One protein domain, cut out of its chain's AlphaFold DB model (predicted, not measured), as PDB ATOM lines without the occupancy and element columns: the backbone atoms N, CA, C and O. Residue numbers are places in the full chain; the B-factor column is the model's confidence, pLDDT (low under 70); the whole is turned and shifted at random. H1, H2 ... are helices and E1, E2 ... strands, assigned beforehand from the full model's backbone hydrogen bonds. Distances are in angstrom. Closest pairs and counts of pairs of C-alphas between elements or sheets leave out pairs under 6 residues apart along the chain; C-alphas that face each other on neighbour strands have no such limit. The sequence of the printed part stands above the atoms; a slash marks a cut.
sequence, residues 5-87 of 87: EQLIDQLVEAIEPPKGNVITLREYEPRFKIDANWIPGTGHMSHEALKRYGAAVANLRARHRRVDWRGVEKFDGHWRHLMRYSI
ATOM      1  N   GLU A   5      34.668  94.964  72.288       96.94
ATOM      2  CA  GLU A   5      36.007  95.561  72.414       96.94
ATOM      3  C   GLU A   5      36.208  96.728  71.435       96.94
ATOM      4  O   GLU A   5      36.511  97.847  71.835       96.94
ATOM      5  N   GLN A   6      35.892  96.521  70.154       97.19
ATOM      6  CA  GLN A   6      35.954  97.593  69.155       97.19
ATOM      7  C   GLN A   6      35.001  98.754  69.472       97.19
ATOM      8  O   GLN A   6      35.277  99.899  69.115       97.19
ATOM      9  N   LEU A   7      33.856  98.470  70.102       97.31
ATOM     10  CA  LEU A   7      32.899  99.501  70.491       97.31
ATOM     11  C   LEU A   7      33.422 100.357  71.649       97.31
ATOM     12  O   LEU A   7      33.263 101.577  71.603       97.31
ATOM     13  N   ILE A   8      34.013  99.749  72.685       96.00
ATOM     14  CA  ILE A   8      34.540 100.513  73.822       96.00
ATOM     15  C   ILE A   8      35.761 101.350  73.418       96.00
ATOM     16  O   ILE A   8      35.878 102.482  73.880       96.00
ATOM     17  N   ASP A   9      36.589 100.865  72.491       95.31
ATOM     18  CA  ASP A   9      37.708 101.641  71.942       95.31
ATOM     19  C   ASP A   9      37.205 102.865  71.155       95.31
ATOM     20  O   ASP A   9      37.643 103.986  71.412       95.31
ATOM     21  N   GLN A  10      36.192 102.692  70.291       95.38
ATOM     22  CA  GLN A  10      35.543 103.812  69.588       95.38
ATOM     23  C   GLN A  10      34.875 104.812  70.542       95.38
ATOM     24  O   GLN A  10      34.843 106.009  70.257       95.38
ATOM     25  N   LEU A  11      34.304 104.344  71.660       93.88
ATOM     26  CA  LEU A  11      33.757 105.232  72.688       93.88
ATOM     27  C   LEU A  11      34.869 106.081  73.302       93.88
ATOM     28  O   LEU A  11      34.724 107.297  73.367       93.88
ATOM     29  N   VAL A  12      35.967 105.463  73.739       93.19
ATOM     30  CA  VAL A  12      37.093 106.183  74.349       93.19
ATOM     31  C   VAL A  12      37.674 107.211  73.379       93.19
ATOM     32  O   VAL A  12      37.852 108.361  73.771       93.19
ATOM     33  N   GLU A  13      37.884 106.837  72.117       92.06
ATOM     34  CA  GLU A  13      38.376 107.746  71.076       92.06
ATOM     35  C   GLU A  13      37.435 108.941  70.859       92.06
ATOM     36  O   GLU A  13      37.880 110.081  70.812       92.06
ATOM     37  N   ALA A  14      36.121 108.711  70.790       90.88
ATOM     38  CA  ALA A  14      35.151 109.778  70.535       90.88
ATOM     39  C   ALA A  14      34.887 110.690  71.749       90.88
ATOM     40  O   ALA A  14      34.528 111.858  71.592       90.88
ATOM     41  N   ILE A  15      34.989 110.152  72.967       89.38
ATOM     42  CA  ILE A  15      34.719 110.889  74.210       89.38
ATOM     43  C   ILE A  15      35.932 111.721  74.630       89.38
ATOM     44  O   ILE A  15      35.755 112.790  75.226       89.38
ATOM     45  N   GLU A  16      37.137 111.210  74.355       89.06
ATOM     46  CA  GLU A  16      38.415 111.704  74.875       89.06
ATOM     47  C   GLU A  16      38.312 111.980  76.389       89.06
ATOM     48  O   GLU A  16      38.284 113.141  76.824       89.06
ATOM     49  N   PRO A  17      38.144 110.930  77.221       86.12
ATOM     50  CA  PRO A  17      37.956 111.109  78.651       86.12
ATOM     51  C   PRO A  17      39.208 111.749  79.261       86.12
ATOM     52  O   PRO A  17      40.318 111.430  78.826       86.12
ATOM     53  N   PRO A  18      39.079 112.574  80.315       86.38
ATOM     54  CA  PRO A  18      40.242 113.028  81.070       86.38
ATOM     55  C   PRO A  18      41.100 111.842  81.525       86.38
ATOM     56  O   PRO A  18      40.562 110.791  81.881       86.38
ATOM     57  N   LYS A  19      42.423 112.010  81.533       88.44
ATOM     58  CA  LYS A  19      43.360 110.955  81.935       88.44
ATOM     59  C   LYS A  19      42.979 110.356  83.294       88.44
ATOM     60  O   LYS A  19      42.672 111.083  84.236       88.44
ATOM     61  N   GLY A  20      42.996 109.029  83.385       86.31
ATOM     62  CA  GLY A  20      42.614 108.276  84.581       86.31
ATOM     63  C   GLY A  20      41.112 108.006  84.724       86.31
ATOM     64  O   GLY A  20      40.732 107.203  85.574       86.31
ATOM     65  N   ASN A  21      40.249 108.600  83.888       91.00
ATOM     66  CA  ASN A  21      38.835 108.228  83.868       91.00
ATOM     67  C   ASN A  21      38.602 106.893  83.169       91.00
ATOM     68  O   ASN A  21      39.256 106.553  82.182       91.00
ATOM     69  N   VAL A  22      37.600 106.174  83.669       93.31
ATOM     70  CA  VAL A  22      37.139 104.907  83.111       93.31
ATOM     71  C   VAL A  22      35.890 105.115  82.256       93.31
ATOM     72  O   VAL A  22      34.953 105.815  82.653       93.31
ATOM     73  N   ILE A  23      35.878 104.471  81.093       95.06
ATOM     74  CA  ILE A  23      34.676 104.166  80.321       95.06
ATOM     75  C   ILE A  23      34.365 102.696  80.546       95.06
ATOM     76  O   ILE A  23      35.258 101.848  80.485       95.06
ATOM     77  N   THR A  24      33.103 102.395  80.813       95.62
ATOM     78  CA  THR A  24      32.619 101.029  80.965       95.62
ATOM     79  C   THR A  24      31.593 100.702  79.896       95.62
ATOM     80  O   THR A  24      30.873 101.572  79.400       95.62
ATOM     81  N   LEU A  25      31.530  99.430  79.525       97.06
ATOM     82  CA  LEU A  25      30.543  98.915  78.591       97.06
ATOM     83  C   LEU A  25      30.028  97.583  79.120       97.06
ATOM     84  O   LEU A  25      30.801  96.642  79.292       97.06
ATOM     85  N   ARG A  26      28.725  97.494  79.369       97.25
ATOM     86  CA  ARG A  26      28.080  96.286  79.886       97.25
ATOM     87  C   ARG A  26      27.119  95.702  78.864       97.25
ATOM     88  O   ARG A  26      26.431  96.449  78.165       97.25
ATOM     89  N   GLU A  27      27.057  94.379  78.805       97.25
ATOM     90  CA  GLU A  27      26.055  93.648  78.042       97.25
ATOM     91  C   GLU A  27      24.657  93.968  78.570       97.25
ATOM     92  O   GLU A  27      24.442  94.208  79.762       97.25
ATOM     93  N   TYR A  28      23.700  94.028  77.654       95.06
ATOM     94  CA  TYR A  28      22.312  94.281  77.985       95.06
ATOM     95  C   TYR A  28      21.416  93.467  77.071       95.06
ATOM     96  O   TYR A  28      21.614  93.455  75.855       95.06
ATOM     97  N   GLU A  29      20.414  92.821  77.656       94.38
ATOM     98  CA  GLU A  29      19.358  92.157  76.909       94.38
ATOM     99  C   GLU A  29      18.317  93.189  76.439       94.38
ATOM    100  O   GLU A  29      17.599  93.774  77.256       94.38
ATOM    101  N   PRO A  30      18.233  93.461  75.124       93.50
ATOM    102  CA  PRO A  30      17.307  94.445  74.576       93.50
ATOM    103  C   PRO A  30      15.858  93.991  74.765       93.50
ATOM    104  O   PRO A  30      15.505  92.889  74.351       93.50
ATOM    105  N   ARG A  31      14.987  94.866  75.280       93.88
ATOM    106  CA  ARG A  31      13.539  94.591  75.336       93.88
ATOM    107  C   ARG A  31      12.882  94.798  73.976       93.88
ATOM    108  O   ARG A  31      11.961  94.072  73.609       93.88
ATOM    109  N   PHE A  32      13.379  95.766  73.207       92.44
ATOM    110  CA  PHE A  32      12.885  96.083  71.873       92.44
ATOM    111  C   PHE A  32      13.977  95.939  70.807       92.44
ATOM    112  O   PHE A  32      15.174  96.090  71.058       92.44
ATOM    113  N   LYS A  33      13.563  95.730  69.547       87.50
ATOM    114  CA  LYS A  33      14.485  95.703  68.387       87.50
ATOM    115  C   LYS A  33      15.245  97.026  68.191       87.50
ATOM    116  O   LYS A  33      16.277  97.050  67.516       87.50
ATOM    117  N   ILE A  34      14.729  98.123  68.748       90.00
ATOM    118  CA  ILE A  34      15.340  99.455  68.682       90.00
ATOM    119  C   ILE A  34      16.375  99.718  69.778       90.00
ATOM    120  O   ILE A  34      17.245 100.566  69.587       90.00
ATOM    121  N   ASP A  35      16.339  98.963  70.873       93.12
ATOM    122  CA  ASP A  35      17.289  99.124  71.971       93.12
ATOM    123  C   ASP A  35      18.639  98.550  71.564       93.12
ATOM    124  O   ASP A  35      18.679  97.579  70.810       93.12
ATOM    125  N   ALA A  36      19.741  99.113  72.060       96.56
ATOM    126  CA  ALA A  36      21.074  98.527  71.918       96.56
ATOM    127  C   ALA A  36      21.241  97.292  72.819       96.56
ATOM    128  O   ALA A  36      20.552  97.199  73.824       96.56
ATOM    129  N   ASN A  37      22.150  96.362  72.499       97.31
ATOM    130  CA  ASN A  37      22.500  95.239  73.396       97.31
ATOM    131  C   ASN A  37      23.684  95.559  74.320       97.31
ATOM    132  O   ASN A  37      24.450  94.678  74.714       97.31
ATOM    133  N   TRP A  38      23.872  96.845  74.595       97.12
ATOM    134  CA  TRP A  38      24.977  97.362  75.376       97.12
ATOM    135  C   TRP A  38      24.573  98.654  76.082       97.12
ATOM    136  O   TRP A  38      23.784  99.452  75.565       97.12
ATOM    137  N   ILE A  39      25.135  98.861  77.271       95.94
ATOM    138  CA  ILE A  39      24.958 100.066  78.078       95.94
ATOM    139  C   ILE A  39      26.345 100.643  78.382       95.94
ATOM    140  O   ILE A  39      27.168  99.933  78.964       95.94
ATOM    141  N   PRO A  40      26.616 101.902  77.999       95.81
ATOM    142  CA  PRO A  40      27.837 102.584  78.388       95.81
ATOM    143  C   PRO A  40      27.704 103.165  79.801       95.81
ATOM    144  O   PRO A  40      26.616 103.563  80.227       95.81
ATOM    145  N   GLY A  41      28.825 103.248  80.504       93.44
ATOM    146  CA  GLY A  41      28.975 103.978  81.755       93.44
ATOM    147  C   GLY A  41      30.278 104.767  81.761       93.44
ATOM    148  O   GLY A  41      31.194 104.498  80.981       93.44
ATOM    149  N   THR A  42      30.363 105.772  82.628       92.44
ATOM    150  CA  THR A  42      31.553 106.618  82.755       92.44
ATOM    151  C   THR A  42      31.833 106.955  84.208       92.44
ATOM    152  O   THR A  42      30.912 107.042  85.021       92.44
ATOM    153  N   GLY A  43      33.103 107.213  84.517       87.12
ATOM    154  CA  GLY A  43      33.499 107.910  85.738       87.12
ATOM    155  C   GLY A  43      33.093 109.391  85.749       87.12
ATOM    156  O   GLY A  43      32.316 109.860  84.912       87.12
ATOM    157  N   HIS A  44      33.643 110.138  86.707       86.00
ATOM    158  CA  HIS A  44      33.373 111.565  86.867       86.00
ATOM    159  C   HIS A  44      34.008 112.385  85.733       86.00
ATOM    160  O   HIS A  44      35.227 112.414  85.565       86.00
ATOM    161  N   MET A  45      33.177 113.084  84.963       85.75
ATOM    162  CA  MET A  45      33.590 113.854  83.791       85.75
ATOM    163  C   MET A  45      33.293 115.342  83.955       85.75
ATOM    164  O   MET A  45      32.334 115.729  84.620       85.75
ATOM    165  N   SER A  46      34.090 116.182  83.286       85.88
ATOM    166  CA  SER A  46      33.740 117.590  83.099       85.88
ATOM    167  C   SER A  46      32.479 117.719  82.238       85.88
ATOM    168  O   SER A  46      32.123 116.823  81.468       85.88
ATOM    169  N   HIS A  47      31.810 118.867  82.328       87.44
ATOM    170  CA  HIS A  47      30.599 119.127  81.551       87.44
ATOM    171  C   HIS A  47      30.825 119.025  80.029       87.44
ATOM    172  O   HIS A  47      29.967 118.523  79.304       87.44
ATOM    173  N   GLU A  48      31.989 119.452  79.532       85.56
ATOM    174  CA  GLU A  48      32.339 119.340  78.109       85.56
ATOM    175  C   GLU A  48      32.538 117.884  77.671       85.56
ATOM    176  O   GLU A  48      31.999 117.473  76.642       85.56
ATOM    177  N   ALA A  49      33.220 117.071  78.484       85.88
ATOM    178  CA  ALA A  49      33.384 115.645  78.212       85.88
ATOM    179  C   ALA A  49      32.034 114.902  78.229       85.88
ATOM    180  O   ALA A  49      31.802 114.034  77.388       85.88
ATOM    181  N   LEU A  50      31.098 115.298  79.101       90.12
ATOM    182  CA  LEU A  50      29.733 114.757  79.109       90.12
ATOM    183  C   LEU A  50      28.942 115.097  77.834       90.12
ATOM    184  O   LEU A  50      28.150 114.273  77.369       90.12
ATOM    185  N   LYS A  51      29.162 116.272  77.228       91.69
ATOM    186  CA  LYS A  51      28.556 116.606  75.927       91.69
ATOM    187  C   LYS A  51      29.089 115.700  74.818       91.69
ATOM    188  O   LYS A  51      28.288 115.142  74.065       91.69
ATOM    189  N   ARG A  52      30.415 115.503  74.750       91.25
ATOM    190  CA  ARG A  52      31.038 114.557  73.802       91.25
ATOM    191  C   ARG A  52      30.523 113.137  74.022       91.25
ATOM    192  O   ARG A  52      30.157 112.470  73.062       91.25
ATOM    193  N   TYR A  53      30.380 112.724  75.281       92.94
ATOM    194  CA  TYR A  53      29.797 111.440  75.658       92.94
ATOM    195  C   TYR A  53      28.391 111.221  75.108       92.94
ATOM    196  O   TYR A  53      28.153 110.228  74.419       92.94
ATOM    197  N   GLY A  54      27.467 112.153  75.356       93.75
ATOM    198  CA  GLY A  54      26.098 112.033  74.853       93.75
ATOM    199  C   GLY A  54      26.048 111.907  73.327       93.75
ATOM    200  O   GLY A  54      25.366 111.024  72.798       93.75
ATOM    201  N   ALA A  55      26.822 112.740  72.622       95.00
ATOM    202  CA  ALA A  55      26.902 112.720  71.163       95.00
ATOM    203  C   ALA A  55      27.515 111.414  70.625       95.00
ATOM    204  O   ALA A  55      26.956 110.801  69.711       95.00
ATOM    205  N   ALA A  56      28.618 110.952  71.220       95.19
ATOM    206  CA  ALA A  56      29.303 109.720  70.835       95.19
ATOM    207  C   ALA A  56      28.404 108.493  71.024       95.19
ATOM    208  O   ALA A  56      28.245 107.687  70.105       95.19
ATOM    209  N   VAL A  57      27.739 108.380  72.180       96.00
ATOM    210  CA  VAL A  57      26.816 107.276  72.471       96.00
ATOM    211  C   VAL A  57      25.636 107.274  71.502       96.00
ATOM    212  O   VAL A  57      25.281 106.214  70.985       96.00
ATOM    213  N   ALA A  58      25.034 108.432  71.220       95.94
ATOM    214  CA  ALA A  58      23.928 108.527  70.269       95.94
ATOM    215  C   ALA A  58      24.352 108.091  68.856       95.94
ATOM    216  O   ALA A  58      23.675 107.275  68.224       95.94
ATOM    217  N   ASN A  59      25.508 108.572  68.389       96.50
ATOM    218  CA  ASN A  59      26.067 108.215  67.089       96.50
ATOM    219  C   ASN A  59      26.367 106.707  66.991       96.50
ATOM    220  O   ASN A  59      25.975 106.046  66.026       96.50
ATOM    221  N   LEU A  60      26.994 106.130  68.017       95.50
ATOM    222  CA  LEU A  60      27.315 104.704  68.053       95.50
ATOM    223  C   LEU A  60      26.071 103.825  68.170       95.50
ATOM    224  O   LEU A  60      26.025 102.765  67.555       95.50
ATOM    225  N   ARG A  61      25.021 104.258  68.874       95.88
ATOM    226  CA  ARG A  61      23.732 103.544  68.890       95.88
ATOM    227  C   ARG A  61      23.062 103.522  67.520       95.88
ATOM    228  O   ARG A  61      22.437 102.519  67.176       95.88
ATOM    229  N   ALA A  62      23.202 104.594  66.738       94.94
ATOM    230  CA  ALA A  62      22.681 104.652  65.376       94.94
ATOM    231  C   ALA A  62      23.425 103.688  64.435       94.94
ATOM    232  O   ALA A  62      22.789 103.018  63.624       94.94
ATOM    233  N   ARG A  63      24.753 103.564  64.579       94.75
ATOM    234  CA  ARG A  63      25.594 102.697  63.732       94.75
ATOM    235  C   ARG A  63      25.649 101.233  64.180       94.75
ATOM    236  O   ARG A  63      25.718 100.325  63.354       94.75
ATOM    237  N   HIS A  64      25.665 100.993  65.487       96.00
ATOM    238  CA  HIS A  64      26.068  99.724  66.097       96.00
ATOM    239  C   HIS A  64      25.146  99.332  67.250       96.00
ATOM    240  O   HIS A  64      25.567  99.125  68.384       96.00
ATOM    241  N   ARG A  65      23.854  99.180  66.966       95.06
ATOM    242  CA  ARG A  65      22.866  98.749  67.969       95.06
ATOM    243  C   ARG A  65      23.122  97.331  68.511       95.06
ATOM    244  O   ARG A  65      22.713  96.999  69.623       95.06
ATOM    245  N   ARG A  66      23.758  96.471  67.716       97.06
ATOM    246  CA  ARG A  66      24.148  95.109  68.096       97.06
ATOM    247  C   ARG A  66      25.657  94.976  67.968       97.06
ATOM    248  O   ARG A  66      26.205  95.316  66.918       97.06
ATOM    249  N   VAL A  67      26.289  94.471  69.017       97.25
ATOM    250  CA  VAL A  67      27.710  94.111  69.033       97.25
ATOM    251  C   VAL A  67      27.898  92.670  69.477       97.25
ATOM    252  O   VAL A  67      27.042  92.105  70.165       97.25
ATOM    253  N   ASP A  68      29.014  92.085  69.052       97.50
ATOM    254  CA  ASP A  68      29.417  90.735  69.426       97.50
ATOM    255  C   ASP A  68      30.140  90.730  70.776       97.50
ATOM    256  O   ASP A  68      31.170  91.385  70.949       97.50
ATOM    257  N   TRP A  69      29.605  89.950  71.710       97.25
ATOM    258  CA  TRP A  69      30.111  89.807  73.071       97.25
ATOM    259  C   TRP A  69      30.891  88.506  73.310       97.25
ATOM    260  O   TRP A  69      31.429  88.316  74.396       97.25
ATOM    261  N   ARG A  70      30.984  87.597  72.326       94.69
ATOM    262  CA  ARG A  70      31.547  86.242  72.516       94.69
ATOM    263  C   ARG A  70      32.999  86.214  73.004       94.69
ATOM    264  O   ARG A  70      33.380  85.244  73.643       94.69
ATOM    265  N   GLY A  71      33.783  87.255  72.722       91.56
ATOM    266  CA  GLY A  71      35.177  87.379  73.168       91.56
ATOM    267  C   GLY A  71      35.368  88.061  74.526       91.56
ATOM    268  O   GLY A  71      36.505  88.260  74.935       91.56
ATOM    269  N   VAL A  72      34.293  88.466  75.212       94.56
ATOM    270  CA  VAL A  72      34.393  89.119  76.524       94.56
ATOM    271  C   VAL A  72      34.223  88.079  77.626       94.56
ATOM    272  O   VAL A  72      33.138  87.531  77.815       94.56
ATOM    273  N   GLU A  73      35.305  87.843  78.366       93.31
ATOM    274  CA  GLU A  73      35.372  86.864  79.461       93.31
ATOM    275  C   GLU A  73      35.132  87.479  80.845       93.31
ATOM    276  O   GLU A  73      34.984  86.764  81.833       93.31
ATOM    277  N   LYS A  74      35.110  88.811  80.944       93.00
ATOM    278  CA  LYS A  74      34.832  89.518  82.196       93.00
ATOM    279  C   LYS A  74      33.329  89.647  82.398       93.00
ATOM    280  O   LYS A  74      32.633  90.152  81.518       93.00
ATOM    281  N   PHE A  75      32.857  89.253  83.576       92.88
ATOM    282  CA  PHE A  75      31.447  89.298  83.956       92.88
ATOM    283  C   PHE A  75      31.230  90.165  85.200       92.88
ATOM    284  O   PHE A  75      32.047  90.171  86.120       92.88
ATOM    285  N   ASP A  76      30.106  90.875  85.217       86.94
ATOM    286  CA  ASP A  76      29.502  91.529  86.376       86.94
ATOM    287  C   ASP A  76      28.155  90.834  86.642       86.94
ATOM    288  O   ASP A  76      27.157  91.048  85.942       86.94
ATOM    289  N   GLY A  77      28.165  89.881  87.578       88.00
ATOM    290  CA  GLY A  77      27.080  88.915  87.744       88.00
ATOM    291  C   GLY A  77      26.931  88.022  86.507       88.00
ATOM    292  O   GLY A  77      27.845  87.282  86.156       88.00
ATOM    293  N   HIS A  78      25.775  88.095  85.845       88.12
ATOM    294  CA  HIS A  78      25.480  87.324  84.630       88.12
ATOM    295  C   HIS A  78      25.814  88.063  83.327       88.12
ATOM    296  O   HIS A  78      25.716  87.472  82.253       88.12
ATOM    297  N   TRP A  79      26.188  89.342  83.400       91.38
ATOM    298  CA  TRP A  79      26.380  90.186  82.223       91.38
ATOM    299  C   TRP A  79      27.856  90.378  81.929       91.38
ATOM    300  O   TRP A  79      28.639  90.651  82.838       91.38
ATOM    301  N   ARG A  80      28.249  90.300  80.657       95.25
ATOM    302  CA  ARG A  80      29.620  90.638  80.265       95.25
ATOM    303  C   ARG A  80      29.898  92.124  80.450       95.25
ATOM    304  O   ARG A  80      29.010  92.966  80.294       95.25
ATOM    305  N   HIS A  81      31.143  92.452  80.767       95.56
ATOM    306  CA  HIS A  81      31.539  93.802  81.141       95.56
ATOM    307  C   HIS A  81      32.964  94.133  80.691       95.56
ATOM    308  O   HIS A  81      33.897  93.362  80.904       95.56
ATOM    309  N   LEU A  82      33.141  95.315  80.103       96.62
ATOM    310  CA  LEU A  82      34.426  95.866  79.689       96.62
ATOM    311  C   LEU A  82      34.696  97.195  80.387       96.62
ATOM    312  O   LEU A  82      33.785  97.982  80.646       96.62
ATOM    313  N   MET A  83      35.977  97.449  80.640       94.75
ATOM    314  CA  MET A  83      36.482  98.706  81.177       94.75
ATOM    315  C   MET A  83      37.698  99.144  80.363       94.75
ATOM    316  O   MET A  83      38.593  98.336  80.080       94.75
ATOM    317  N   ARG A  84      37.751 100.430  80.025       94.62
ATOM    318  CA  ARG A  84      38.903 101.072  79.393       94.62
ATOM    319  C   ARG A  84      39.210 102.371  80.120       94.62
ATOM    320  O   ARG A  84      38.311 103.171  80.374       94.62
ATOM    321  N   TYR A  85      40.476 102.551  80.471       88.38
ATOM    322  CA  TYR A  85      40.968 103.760  81.118       88.38
ATOM    323  C   TYR A  85      41.588 104.672  80.070       88.38
ATOM    324  O   TYR A  85      42.324 104.201  79.206       88.38
ATOM    325  N   SER A  86      41.297 105.966  80.166       84.50
ATOM    326  CA  SER A  86      42.003 106.983  79.391       84.50
ATOM    327  C   SER A  86      43.431 107.124  79.926       84.50
ATOM    328  O   SER A  86      43.613 107.379  81.124       84.50
ATOM    329  N   ILE A  87      44.424 106.907  79.061       76.94
ATOM    330  CA  ILE A  87      45.863 106.913  79.384       76.94
ATOM    331  C   ILE A  87      46.548 108.210  78.965       76.94
ATOM    332  O   ILE A  87      46.141 108.800  77.947       76.94
TER     333      ILE A  87
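AT A GLANCE: This is residues 5 to 87 of the 87 residues of an uncharacterized protein of Bradyrhizobium sp. Gha (UniProt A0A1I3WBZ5). A three-stranded antiparallel sheet has two helices over one face and its other face bare: H1 lies slantwise over E1, and H2 runs along the edge strand E2. A long loop, residues 64 to 78, leads from H2 back to E3 at the opposite edge. The printed part has 83 residues, with two named helices and three named strands in the order H1, E1, E2, H2, E3; the sheet's order is E2, E1, E3, and the class is mixed. It is compact, with a radius of gyration of the C-alphas of 12.5 A, and rounded, spanning 31 by 25 by 18 A.

HOW THE PARTS SIT: H1, residues 5 to 15, is on the sheet at a height of 8.3 A; its closest C-alphas to E1, residues 22 to 27, are Ile 8 and Leu 25, 6.4 A apart. E1 forms a hairpin with E2, residues 38 to 42, antiparallel at 161 degrees, with N 24 and O 41 at 2.8 A. H2, residues 47 to 63, is on the same face as H1, only just, with its local plane fitted to 6 C-alphas of the sheet; its height over the sheet is 10.8 A, and on the local plane it stands at 11 degrees to E2. The closest C-alphas of H2 and E2 are those of Val 57 and Pro 40, 7.6 A apart. H1 and H2 touch at a steep tilt of 41 degrees, opposite ways; their closest C-alphas, of Ile 15 and Tyr 53, are 5.2 A apart. E3, residues 79 to 85, is antiparallel to E1 at 163 degrees, with N 27 and O 80 at 2.8 A. E2, H2 and E3 form a split strand-helix-strand unit, two strands running the same way with E1 between them, and its crossover is left-handed. In H1 and H2 every O i to N i+4 pair is within hydrogen-bond range.

IN THESE COORDINATES: H1 begins at C-alpha 5, (36.007, 95.561, 72.414), and is 15.5 A long. E1 measures 16.6 A, E2 13.5 A, H2 24.7 A and E3 20.0 A. E3 ends at C-alpha 85, (40.968, 103.760, 81.118).

THE WHOLE: The C-alphas of Phe 32 and Ile 87, the two farthest apart, are 35.5 A from each other. The printed part has no cut; the link from H2 to E3 is long. Mean pLDDT of the printed part is 92.7, and no printed residue is under 70.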